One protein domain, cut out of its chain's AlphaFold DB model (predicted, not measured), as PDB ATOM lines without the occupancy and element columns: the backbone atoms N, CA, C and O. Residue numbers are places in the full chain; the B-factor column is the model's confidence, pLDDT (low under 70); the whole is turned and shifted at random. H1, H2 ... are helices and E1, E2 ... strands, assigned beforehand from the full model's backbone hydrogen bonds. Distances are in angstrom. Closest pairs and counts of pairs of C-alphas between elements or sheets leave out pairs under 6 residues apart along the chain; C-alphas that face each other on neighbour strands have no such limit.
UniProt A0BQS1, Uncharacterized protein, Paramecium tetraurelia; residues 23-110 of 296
ATOM      1  N   GLU A  23     101.762 -56.008  68.323       79.38
ATOM      2  CA  GLU A  23     101.059 -56.523  69.505       79.38
ATOM      3  C   GLU A  23      99.707 -57.179  69.176       79.38
ATOM      4  O   GLU A  23      99.163 -57.919  70.004       79.38
ATOM      5  N   ALA A  24      99.165 -56.964  67.971       81.25
ATOM      6  CA  ALA A  24      97.903 -57.571  67.562       81.25
ATOM      7  C   ALA A  24      98.067 -59.074  67.286       81.25
ATOM      8  O   ALA A  24      98.832 -59.501  66.423       81.25
ATOM      9  N   LYS A  25      97.291 -59.894  68.008       82.19
ATOM     10  CA  LYS A  25      97.280 -61.368  67.878       82.19
ATOM     11  C   LYS A  25      96.155 -61.899  66.994       82.19
ATOM     12  O   LYS A  25      96.059 -63.107  66.784       82.19
ATOM     13  N   LYS A  26      95.270 -61.019  66.528       85.06
ATOM     14  CA  LYS A  26      94.146 -61.349  65.654       85.06
ATOM     15  C   LYS A  26      94.071 -60.323  64.537       85.06
ATOM     16  O   LYS A  26      94.317 -59.142  64.762       85.06
ATOM     17  N   GLU A  27      93.643 -60.780  63.369       84.06
ATOM     18  CA  GLU A  27      93.444 -59.941  62.184       84.06
ATOM     19  C   GLU A  27      92.513 -58.759  62.455       84.06
ATOM     20  O   GLU A  27      92.837 -57.629  62.109       84.06
ATOM     21  N   LYS A  28      91.397 -59.001  63.152       83.31
ATOM     22  CA  LYS A  28      90.460 -57.940  63.530       83.31
ATOM     23  C   LYS A  28      91.147 -56.840  64.345       83.31
ATOM     24  O   LYS A  28      91.010 -55.671  64.013       83.31
ATOM     25  N   ASP A  29      91.917 -57.231  65.361       81.38
ATOM     26  CA  ASP A  29      92.612 -56.286  66.236       81.38
ATOM     27  C   ASP A  29      93.661 -55.495  65.439       81.38
ATOM     28  O   ASP A  29      93.811 -54.304  65.657       81.38
ATOM     29  N   CYS A  30      94.339 -56.130  64.475       82.06
ATOM     30  CA  CYS A  30      95.325 -55.494  63.597       82.06
ATOM     31  C   CYS A  30      94.724 -54.411  62.692       82.06
ATOM     32  O   CYS A  30      95.279 -53.321  62.572       82.06
ATOM     33  N   LEU A  31      93.584 -54.708  62.061       77.69
ATOM     34  CA  LEU A  31      92.909 -53.797  61.132       77.69
ATOM     35  C   LEU A  31      92.207 -52.633  61.849       77.69
ATOM     36  O   LEU A  31      91.915 -51.615  61.227       77.69
ATOM     37  N   GLU A  32      91.938 -52.776  63.150       75.50
ATOM     38  CA  GLU A  32      91.347 -51.736  63.999       75.50
ATOM     39  C   GLU A  32      92.402 -50.798  64.629       75.50
ATOM     40  O   GLU A  32      92.031 -49.800  65.252       75.50
ATOM     41  N   ILE A  33      93.710 -51.057  64.446       71.62
ATOM     42  CA  ILE A  33      94.780 -50.146  64.889       71.62
ATOM     43  C   ILE A  33      94.789 -48.905  63.992       71.62
ATOM     44  O   ILE A  33      95.450 -48.844  62.958       71.62
ATOM     45  N   ILE A  34      94.071 -47.871  64.430       58.66
ATOM     46  CA  ILE A  34      94.142 -46.520  63.865       58.66
ATOM     47  C   ILE A  34      95.182 -45.737  64.672       58.66
ATOM     48  O   ILE A  34      94.864 -44.828  65.437       58.66
ATOM     49  N   ASN A  35      96.451 -46.124  64.556       56.03
ATOM     50  CA  ASN A  35      97.549 -45.302  65.053       56.03
ATOM     51  C   ASN A  35      97.914 -44.367  63.899       56.03
ATOM     52  O   ASN A  35      98.535 -44.813  62.942       56.03
ATOM     53  N   GLY A  36      97.490 -43.098  63.947       47.44
ATOM     54  CA  GLY A  36      97.541 -42.133  62.827       47.44
ATOM     55  C   GLY A  36      98.922 -41.823  62.220       47.44
ATOM     56  O   GLY A  36      99.046 -40.887  61.441       47.44
ATOM     57  N   ILE A  37      99.952 -42.587  62.586       53.50
ATOM     58  CA  ILE A  37     101.330 -42.524  62.094       53.50
ATOM     59  C   ILE A  37     101.694 -43.784  61.279       53.50
ATOM     60  O   ILE A  37     102.484 -43.686  60.343       53.50
ATOM     61  N   ASN A  38     101.125 -44.957  61.591       63.97
ATOM     62  CA  ASN A  38     101.478 -46.238  60.972       63.97
ATOM     63  C   ASN A  38     100.216 -47.062  60.680       63.97
ATOM     64  O   ASN A  38      99.557 -47.536  61.603       63.97
ATOM     65  N   GLU A  39      99.907 -47.269  59.400       76.38
ATOM     66  CA  GLU A  39      98.913 -48.263  58.992       76.38
ATOM     67  C   GLU A  39      99.457 -49.678  59.232       76.38
ATOM     68  O   GLU A  39     100.633 -49.948  58.981       76.38
ATOM     69  N   CYS A  40      98.602 -50.591  59.695       83.38
ATOM     70  CA  CYS A  40      98.946 -51.997  59.891       83.38
ATOM     71  C   CYS A  40      98.300 -52.881  58.816       83.38
ATOM     72  O   CYS A  40      97.242 -52.559  58.272       83.38
ATOM     73  N   VAL A  41      98.911 -54.031  58.538       86.06
ATOM     74  CA  VAL A  41      98.353 -55.068  57.666       86.06
ATOM     75  C   VAL A  41      98.538 -56.446  58.295       86.06
ATOM     76  O   VAL A  41      99.544 -56.722  58.948       86.06
ATOM     77  N   TRP A  42      97.546 -57.319  58.115       85.94
ATOM     78  CA  TRP A  42      97.622 -58.706  58.556       85.94
ATOM     79  C   TRP A  42      98.169 -59.587  57.434       85.94
ATOM     80  O   TRP A  42      97.510 -59.796  56.413       85.94
ATOM     81  N   THR A  43      99.365 -60.131  57.629       84.19
ATOM     82  CA  THR A  43     100.055 -60.937  56.617       84.19
ATOM     83  C   THR A  43     100.779 -62.094  57.290       84.19
ATOM     84  O   THR A  43     101.363 -61.941  58.354       84.19
ATOM     85  N   GLY A  44     100.707 -63.298  56.712       81.38
ATOM     86  CA  GLY A  44     101.420 -64.464  57.255       81.38
ATOM     87  C   GLY A  44     101.013 -64.888  58.676       81.38
ATOM     88  O   GLY A  44     101.777 -65.582  59.335       81.38
ATOM     89  N   GLY A  45      99.826 -64.491  59.154       84.06
ATOM     90  CA  GLY A  45      99.351 -64.807  60.509       84.06
ATOM     91  C   GLY A  45      99.877 -63.875  61.605       84.06
ATOM     92  O   GLY A  45      99.711 -64.184  62.783       84.06
ATOM     93  N   GLN A  46     100.486 -62.753  61.226       88.31
ATOM     94  CA  GLN A  46     100.944 -61.706  62.131       88.31
ATOM     95  C   GLN A  46     100.517 -60.326  61.623       88.31
ATOM     96  O   GLN A  46     100.218 -60.138  60.442       88.31
ATOM     97  N   CYS A  47     100.459 -59.363  62.538       86.81
ATOM     98  CA  CYS A  47     100.180 -57.973  62.215       86.81
ATOM     99  C   CYS A  47     101.494 -57.208  62.052       86.81
ATOM    100  O   CYS A  47     102.311 -57.149  62.972       86.81
ATOM    101  N   GLU A  48     101.697 -56.627  60.877       86.38
ATOM    102  CA  GLU A  48     102.916 -55.913  60.508       86.38
ATOM    103  C   GLU A  48     102.599 -54.454  60.185       86.38
ATOM    104  O   GLU A  48     101.477 -54.111  59.807       86.38
ATOM    105  N   ILE A  49     103.597 -53.579  60.336       85.38
ATOM    106  CA  ILE A  49     103.496 -52.207  59.837       85.38
ATOM    107  C   ILE A  49     103.481 -52.277  58.313       85.38
ATOM    108  O   ILE A  49     104.355 -52.894  57.706       85.38
ATOM    109  N   LYS A  50     102.494 -51.631  57.701       85.19
ATOM    110  CA  LYS A  50     102.360 -51.551  56.253       85.19
ATOM    111  C   LYS A  50     103.532 -50.758  55.677       85.19
ATOM    112  O   LYS A  50     103.797 -49.632  56.098       85.19
ATOM    113  N   THR A  51     104.227 -51.348  54.710       88.81
ATOM    114  CA  THR A  51     105.341 -50.708  53.997       88.81
ATOM    115  C   THR A  51     105.010 -50.512  52.520       88.81
ATOM    116  O   THR A  51     104.043 -51.072  51.998       88.81
ATOM    117  N   CYS A  52     105.829 -49.723  51.823       90.69
ATOM    118  CA  CYS A  52     105.657 -49.498  50.391       90.69
ATOM    119  C   CYS A  52     105.775 -50.799  49.583       90.69
ATOM    120  O   CYS A  52     105.046 -50.980  48.616       90.69
ATOM    121  N   GLU A  53     106.643 -51.725  49.991       92.25
ATOM    122  CA  GLU A  53     106.891 -53.009  49.318       92.25
ATOM    123  C   GLU A  53     105.668 -53.936  49.314       92.25
ATOM    124  O   GLU A  53     105.577 -54.847  48.492       92.25
ATOM    125  N   MET A  54     104.707 -53.692  50.207       90.19
ATOM    126  CA  MET A  54     103.455 -54.446  50.291       90.19
ATOM    127  C   MET A  54     102.386 -53.938  49.307       90.19
ATOM    128  O   MET A  54     101.338 -54.570  49.153       90.19
ATOM    129  N   LEU A  55     102.623 -52.807  48.638       88.56
ATOM    130  CA  LEU A  55     101.691 -52.208  47.686       88.56
ATOM    131  C   LEU A  55     101.857 -52.800  46.285       88.56
ATOM    132  O   LEU A  55     102.951 -53.161  45.845       88.56
ATOM    133  N   LYS A  56     100.753 -52.824  45.536       89.44
ATOM    134  CA  LYS A  56     100.785 -53.073  44.092       89.44
ATOM    135  C   LYS A  56     100.930 -51.742  43.348       89.44
ATOM    136  O   LYS A  56     100.257 -50.789  43.731       89.44
ATOM    137  N   PRO A  57     101.731 -51.677  42.271       90.50
ATOM    138  CA  PRO A  57     101.745 -50.520  41.384       90.50
ATOM    139  C   PRO A  57     100.345 -50.202  40.818       90.50
ATOM    140  O   PRO A  57      99.608 -51.143  40.495       90.50
ATOM    141  N   PRO A  58      99.988 -48.918  40.615       92.19
ATOM    142  CA  PRO A  58     100.776 -47.727  40.930       92.19
ATOM    143  C   PRO A  58     100.723 -47.356  42.423       92.19
ATOM    144  O   PRO A  58      99.660 -47.404  43.030       92.19
ATOM    145  N   CYS A  59     101.855 -46.934  42.987       93.12
ATOM    146  CA  CYS A  59     101.955 -46.475  44.385       93.12
ATOM    147  C   CYS A  59     102.671 -45.127  44.549       93.12
ATOM    148  O   CYS A  59     103.029 -44.748  45.664       93.12
ATOM    149  N   ASP A  60     102.910 -44.411  43.450       92.75
ATOM    150  CA  ASP A  60     103.431 -43.048  43.522       92.75
ATOM    151  C   ASP A  60     102.399 -42.156  44.231       92.75
ATOM    152  O   ASP A  60     101.228 -42.147  43.855       92.75
ATOM    153  N   GLY A  61     102.833 -41.410  45.248       81.81
ATOM    154  CA  GLY A  61     101.968 -40.528  46.046       81.81
ATOM    155  C   GLY A  61     101.514 -41.119  47.385       81.81
ATOM    156  O   GLY A  61     101.077 -40.365  48.250       81.81
ATOM    157  N   GLU A  62     101.691 -42.424  47.592       89.12
ATOM    158  CA  GLU A  62     101.484 -43.056  48.898       89.12
ATOM    159  C   GLU A  62     102.669 -42.780  49.837       89.12
ATOM    160  O   GLU A  62     103.810 -42.593  49.395       89.12
ATOM    161  N   ALA A  63     102.416 -42.777  51.148       85.69
ATOM    162  CA  ALA A  63     103.454 -42.610  52.159       85.69
ATOM    163  C   ALA A  63     103.184 -43.476  53.392       85.69
ATOM    164  O   ALA A  63     102.088 -43.467  53.943       85.69
ATOM    165  N   TYR A  64     104.214 -44.186  53.850       81.56
ATOM    166  CA  TYR A  64     104.135 -45.081  55.002       81.56
ATOM    167  C   TYR A  64     105.353 -44.914  55.900       81.56
ATOM    168  O   TYR A  64     106.481 -44.780  55.424       81.56
ATOM    169  N   SER A  65     105.127 -44.918  57.218       76.19
ATOM    170  CA  SER A  65     106.181 -44.711  58.224       76.19
ATOM    171  C   SER A  65     107.003 -43.427  57.994       76.19
ATOM    172  O   SER A  65     108.204 -43.397  58.258       76.19
ATOM    173  N   GLY A  66     106.373 -42.375  57.456       75.88
ATOM    174  CA  GLY A  66     107.020 -41.091  57.156       75.88
ATOM    175  C   GLY A  66     107.862 -41.051  55.874       75.88
ATOM    176  O   GLY A  66     108.510 -40.037  55.620       75.88
ATOM    177  N   TYR A  67     107.853 -42.107  55.055       85.38
ATOM    178  CA  TYR A  67     108.575 -42.157  53.783       85.38
ATOM    179  C   TYR A  67     107.623 -42.270  52.596       85.38
ATOM    180  O   TYR A  67     106.581 -42.919  52.688       85.38
ATOM    181  N   SER A  68     108.006 -41.683  51.465       91.81
ATOM    182  CA  SER A  68     107.239 -41.778  50.223       91.81
ATOM    183  C   SER A  68     107.442 -43.133  49.545       91.81
ATOM    184  O   SER A  68     108.522 -43.726  49.616       91.81
ATOM    185  N   CYS A  69     106.419 -43.597  48.839       94.12
ATOM    186  CA  CYS A  69     106.492 -44.772  47.985       94.12
ATOM    187  C   CYS A  69     106.710 -44.377  46.526       94.12
ATOM    188  O   CYS A  69     106.246 -43.328  46.073       94.12
ATOM    189  N   SER A  70     107.410 -45.233  45.784       95.75
ATOM    190  CA  SER A  70     107.531 -45.094  44.338       95.75
ATOM    191  C   SER A  70     107.438 -46.430  43.620       95.75
ATOM    192  O   SER A  70     107.868 -47.467  44.133       95.75
ATOM    193  N   ASN A  71     106.903 -46.387  42.405       95.75
ATOM    194  CA  ASN A  71     106.977 -47.494  41.471       95.75
ATOM    195  C   ASN A  71     108.445 -47.816  41.128       95.75
ATOM    196  O   ASN A  71     109.260 -46.942  40.833       95.75
ATOM    197  N   SER A  72     108.776 -49.103  41.118       93.50
ATOM    198  CA  SER A  72     110.066 -49.649  40.690       93.50
ATOM    199  C   SER A  72     109.861 -50.842  39.759       93.50
ATOM    200  O   SER A  72     108.745 -51.328  39.562       93.50
ATOM    201  N   LYS A  73     110.957 -51.368  39.206       90.19
ATOM    202  CA  LYS A  73     110.916 -52.556  38.337       90.19
ATOM    203  C   LYS A  73     110.413 -53.817  39.051       90.19
ATOM    204  O   LYS A  73     109.917 -54.719  38.383       90.19
ATOM    205  N   LEU A  74     110.563 -53.892  40.375       90.88
ATOM    206  CA  LEU A  74     110.204 -55.061  41.190       90.88
ATOM    207  C   LEU A  74     108.878 -54.886  41.947       90.88
ATOM    208  O   LEU A  74     108.516 -55.746  42.743       90.88
ATOM    209  N   GLY A  75     108.153 -53.793  41.701       92.94
ATOM    210  CA  GLY A  75     106.968 -53.407  42.467       92.94
ATOM    211  C   GLY A  75     107.176 -52.068  43.160       92.94
ATOM    212  O   GLY A  75     107.942 -51.230  42.690       92.94
ATOM    213  N   CYS A  76     106.490 -51.845  44.267       94.56
ATOM    214  CA  CYS A  76     106.611 -50.611  45.032       94.56
ATOM    215  C   CYS A  76     107.812 -50.657  45.978       94.56
ATOM    216  O   CYS A  76     108.153 -51.715  46.497       94.56
ATOM    217  N   LYS A  77     108.470 -49.516  46.186       94.44
ATOM    218  CA  LYS A  77     109.603 -49.390  47.114       94.44
ATOM    219  C   LYS A  77     109.499 -48.124  47.941       94.44
ATOM    220  O   LYS A  77     108.962 -47.116  47.477       94.44
ATOM    221  N   THR A  78     110.060 -48.165  49.141       93.88
ATOM    222  CA  THR A  78     110.281 -46.960  49.938       93.88
ATOM    223  C   THR A  78     111.377 -46.088  49.320       93.88
ATOM    224  O   THR A  78     112.423 -46.577  48.888       93.88
ATOM    225  N   VAL A  79     111.143 -44.776  49.303       93.69
ATOM    226  CA  VAL A  79     112.048 -43.757  48.767       93.69
ATOM    227  C   VAL A  79     112.388 -42.762  49.871       93.69
ATOM    228  O   VAL A  79     111.507 -42.139  50.461       93.69
ATOM    229  N   LYS A  80     113.685 -42.605  50.150       91.38
ATOM    230  CA  LYS A  80     114.200 -41.667  51.160       91.38
ATOM    231  C   LYS A  80     114.749 -40.395  50.529       91.38
ATOM    232  O   LYS A  80     114.769 -39.345  51.158       91.38
ATOM    233  N   GLN A  81     115.190 -40.492  49.284       93.69
ATOM    234  CA  GLN A  81     115.779 -39.402  48.518       93.69
ATOM    235  C   GLN A  81     115.429 -39.569  47.041       93.69
ATOM    236  O   GLN A  81     115.142 -40.673  46.581       93.69
ATOM    237  N   CYS A  82     115.492 -38.477  46.274       93.94
ATOM    238  CA  CYS A  82     115.150 -38.494  44.851       93.94
ATOM    239  C   CYS A  82     115.907 -39.577  44.066       93.94
ATOM    240  O   CYS A  82     115.320 -40.226  43.211       93.94
ATOM    241  N   SER A  83     117.181 -39.826  44.388       95.62
ATOM    242  CA  SER A  83     118.008 -40.828  43.699       95.62
ATOM    243  C   SER A  83     117.551 -42.272  43.887       95.62
ATOM    244  O   SER A  83     118.003 -43.137  43.141       95.62
ATOM    245  N   ASP A  84     116.657 -42.555  44.839       94.56
ATOM    246  CA  ASP A  84     116.091 -43.896  44.981       94.56
ATOM    247  C   ASP A  84     114.963 -44.144  43.959       94.56
ATOM    248  O   ASP A  84     114.539 -45.286  43.783       94.56
ATOM    249  N   ILE A  85     114.462 -43.111  43.272       95.38
ATOM    250  CA  ILE A  85     113.397 -43.242  42.274       95.38
ATOM    251  C   ILE A  85     113.995 -43.768  40.967       95.38
ATOM    252  O   ILE A  85     114.809 -43.114  40.317       95.38
ATOM    253  N   GLU A  86     113.567 -44.963  40.567       94.31
ATOM    254  CA  GLU A  86     114.109 -45.686  39.408       94.31
ATOM    255  C   GLU A  86     113.306 -45.466  38.120       94.31
ATOM    256  O   GLU A  86     113.773 -45.814  37.032       94.31
ATOM    257  N   ILE A  87     112.092 -44.924  38.238       94.50
ATOM    258  CA  ILE A  87     111.163 -44.732  37.125       94.50
ATOM    259  C   ILE A  87     110.996 -43.238  36.851       94.50
ATOM    260  O   ILE A  87     110.651 -42.455  37.735       94.50
ATOM    261  N   SER A  88     111.199 -42.844  35.592       94.69
ATOM    262  CA  SER A  88     111.149 -41.441  35.171       94.69
ATOM    263  C   SER A  88     109.800 -40.776  35.422       94.69
ATOM    264  O   SER A  88     109.769 -39.645  35.901       94.69
ATOM    265  N   SER A  89     108.694 -41.482  35.171       93.62
ATOM    266  CA  SER A  89     107.339 -40.970  35.410       93.62
ATOM    267  C   SER A  89     107.033 -40.733  36.888       93.62
ATOM    268  O   SER A  89     106.183 -39.911  37.203       93.62
ATOM    269  N   SER A  90     107.727 -41.428  37.789       95.25
ATOM    270  CA  SER A  90     107.546 -41.285  39.233       95.25
ATOM    271  C   SER A  90     108.340 -40.111  39.805       95.25
ATOM    272  O   SER A  90     107.968 -39.551  40.832       95.25
ATOM    273  N   CYS A  91     109.419 -39.702  39.134       95.50
ATOM    274  CA  CYS A  91     110.363 -38.717  39.656       95.50
ATOM    275  C   CYS A  91     109.749 -37.330  39.883       95.50
ATOM    276  O   CYS A  91     110.064 -36.684  40.870       95.50
ATOM    277  N   SER A  92     108.851 -36.866  39.016       91.00
ATOM    278  CA  SER A  92     108.184 -35.569  39.209       91.00
ATOM    279  C   SER A  92     106.992 -35.622  40.170       91.00
ATOM    280  O   SER A  92     106.466 -34.573  40.534       91.00
ATOM    281  N   VAL A  93     106.544 -36.821  40.557       93.50
ATOM    282  CA  VAL A  93     105.346 -37.041  41.383       93.50
ATOM    283  C   VAL A  93     105.724 -37.290  42.841       93.50
ATOM    284  O   VAL A  93     105.114 -36.741  43.755       93.50
ATOM    285  N   VAL A  94     106.743 -38.116  43.066       93.38
ATOM    286  CA  VAL A  94     107.185 -38.511  44.401       93.38
ATOM    287  C   VAL A  94     108.057 -37.409  44.997       93.38
ATOM    288  O   VAL A  94     109.012 -36.956  44.370       93.38
ATOM    289  N   THR A  95     107.741 -36.991  46.227       91.69
ATOM    290  CA  THR A  95     108.439 -35.906  46.936       91.69
ATOM    291  C   THR A  95     109.011 -36.388  48.274       91.69
ATOM    292  O   THR A  95     108.425 -36.150  49.334       91.69
ATOM    293  N   PRO A  96     110.167 -37.078  48.267       87.62
ATOM    294  CA  PRO A  96     110.781 -37.598  49.486       87.62
ATOM    295  C   PRO A  96     111.073 -36.450  50.454       87.62
ATOM    296  O   PRO A  96     111.750 -35.486  50.092       87.62
ATOM    297  N   PHE A  97     110.522 -36.524  51.668       85.81
ATOM    298  CA  PHE A  97     110.589 -35.449  52.669       85.81
ATOM    299  C   PHE A  97     110.157 -34.069  52.136       85.81
ATOM    300  O   PHE A  97     110.737 -33.040  52.485       85.81
ATOM    301  N   GLY A  98     109.162 -34.040  51.242       84.62
ATOM    302  CA  GLY A  98     108.647 -32.808  50.642       84.62
ATOM    303  C   GLY A  98     109.607 -32.141  49.651       84.62
ATOM    304  O   GLY A  98     109.363 -31.008  49.237       84.62
ATOM    305  N   LYS A  99     110.701 -32.808  49.257       88.69
ATOM    306  CA  LYS A  99     111.636 -32.288  48.256       88.69
ATOM    307  C   LYS A  99     111.161 -32.633  46.850       88.69
ATOM    308  O   LYS A  99     110.903 -33.789  46.533       88.69
ATOM    309  N   GLN A 100     111.085 -31.619  45.997       92.31
ATOM    310  CA  GLN A 100     110.806 -31.763  44.576       92.31
ATOM    311  C   GLN A 100     112.006 -32.392  43.863       92.31
ATOM    312  O   GLN A 100     113.150 -31.967  44.070       92.31
ATOM    313  N   CYS A 101     111.730 -33.353  42.986       94.56
ATOM    314  CA  CYS A 101     112.729 -34.051  42.186       94.56
ATOM    315  C   CYS A 101     112.516 -33.809  40.680       94.56
ATOM    316  O   CYS A 101     111.442 -33.400  40.239       94.56
ATOM    317  N   ILE A 102     113.559 -34.050  39.884       95.81
ATOM    318  CA  ILE A 102     113.547 -33.938  38.422       95.81
ATOM    319  C   ILE A 102     114.341 -35.084  37.786       95.81
ATOM    320  O   ILE A 102     115.346 -35.538  38.341       95.81
ATOM    321  N   TRP A 103     113.876 -35.564  36.628       95.88
ATOM    322  CA  TRP A 103     114.519 -36.639  35.875       95.88
ATOM    323  C   TRP A 103     115.357 -36.091  34.721       95.88
ATOM    324  O   TRP A 103     114.829 -35.436  33.826       95.88
ATOM    325  N   GLU A 104     116.643 -36.440  34.694       89.88
ATOM    326  CA  GLU A 104     117.538 -36.152  33.565       89.88
ATOM    327  C   GLU A 104     118.360 -37.395  33.198       89.88
ATOM    328  O   GLU A 104     118.017 -38.126  32.271       89.88
ATOM    329  N   GLN A 105     119.415 -37.675  33.970       90.06
ATOM    330  CA  GLN A 105     120.269 -38.870  33.866       90.06
ATOM    331  C   GLN A 105     120.062 -39.799  35.073       90.06
ATOM    332  O   GLN A 105     120.991 -40.408  35.597       90.06
ATOM    333  N   GLY A 106     118.819 -39.846  35.543       93.56
ATOM    334  CA  GLY A 106     118.426 -40.348  36.854       93.56
ATOM    335  C   GLY A 106     117.604 -39.297  37.592       93.56
ATOM    336  O   GLY A 106     117.583 -38.123  37.206       93.56
ATOM    337  N   CYS A 107     116.899 -39.728  38.634       96.12
ATOM    338  CA  CYS A 107     116.117 -38.820  39.455       96.12
ATOM    339  C   CYS A 107     117.021 -38.112  40.471       96.12
ATOM    340  O   CYS A 107     117.770 -38.750  41.209       96.12
ATOM    341  N   ARG A 108     116.969 -36.781  40.513       95.62
ATOM    342  CA  ARG A 108     117.751 -35.960  41.447       95.62
ATOM    343  C   ARG A 108     116.893 -34.864  42.055       95.62
ATOM    344  O   ARG A 108     115.825 -34.551  41.540       95.62
ATOM    345  N   ILE A 109     117.376 -34.266  43.138       94.12
ATOM    346  CA  ILE A 109     116.725 -33.099  43.741       94.12
ATOM    347  C   ILE A 109     116.714 -31.959  42.717       94.12
ATOM    348  O   ILE A 109     117.727 -31.688  42.061       94.12
ATOM    349  N   ARG A 110     115.560 -31.305  42.591       93.94
ATOM    350  CA  ARG A 110     115.397 -30.115  41.763       93.94
ATOM    351  C   ARG A 110     116.145 -28.938  42.388       93.94
ATOM    352  O   ARG A 110     116.012 -28.670  43.581       93.94
TER     353      ARG A 110
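AT A GLANCE: This is residues 23 to 110 of the 296 residues of an uncharacterized protein of Paramecium tetraurelia (UniProt A0BQS1). Little regular structure, 34 of the 88 printed residues in named elements: three small antiparallel hairpins, E1-E2, E3-E4 and E5-E6, form a row joined by loops, with H1 beside the first and H2 between the other two. The order is H1 E1 E2 E3 E4 H2 E5 E6, class mixed. The whole is only just loose, close to compact, with radius of gyration of the C-alphas 14.7 A and spans 47 by 24 by 15 A.

IN THESE COORDINATES: H1, residues 27 to 31, begins at C-alpha 27 (93.444, -59.941, 62.184). E1 is 40 to 43, E2 46 to 49, E3 67 to 72 (15.2 A), E4 75 to 79 (12.6 A), H2 88 to 91, E5 101 to 103. E6, 107 to 109, ends at (116.725, -33.099, 43.741).

HOW THE PARTS SIT: The closest C-alphas of H1 and E1, Glu 27 and Trp 42, are 5.7 A apart. Within hydrogen-bond range are N 41 and O 48, 2.9 A, in hairpin E1-E2; N 72 and O 75, 2.8 A, in E3-E4; N 102 and O 108, 2.9 A, in E5-E6. E2 and E3 are apart. The closest C-alphas of H2 and E5, Cys 91 and Cys 101, are 5.8 A apart. H1's O i to N i+4 pair is within range; H2 is too short for one.

THE WHOLE: The C-alphas farthest apart, Lys 25 and Glu 104, are 47.2 A apart. The printed part has no cut. E2 to E3 is a long link; residues 34 to 38 are under pLDDT 70.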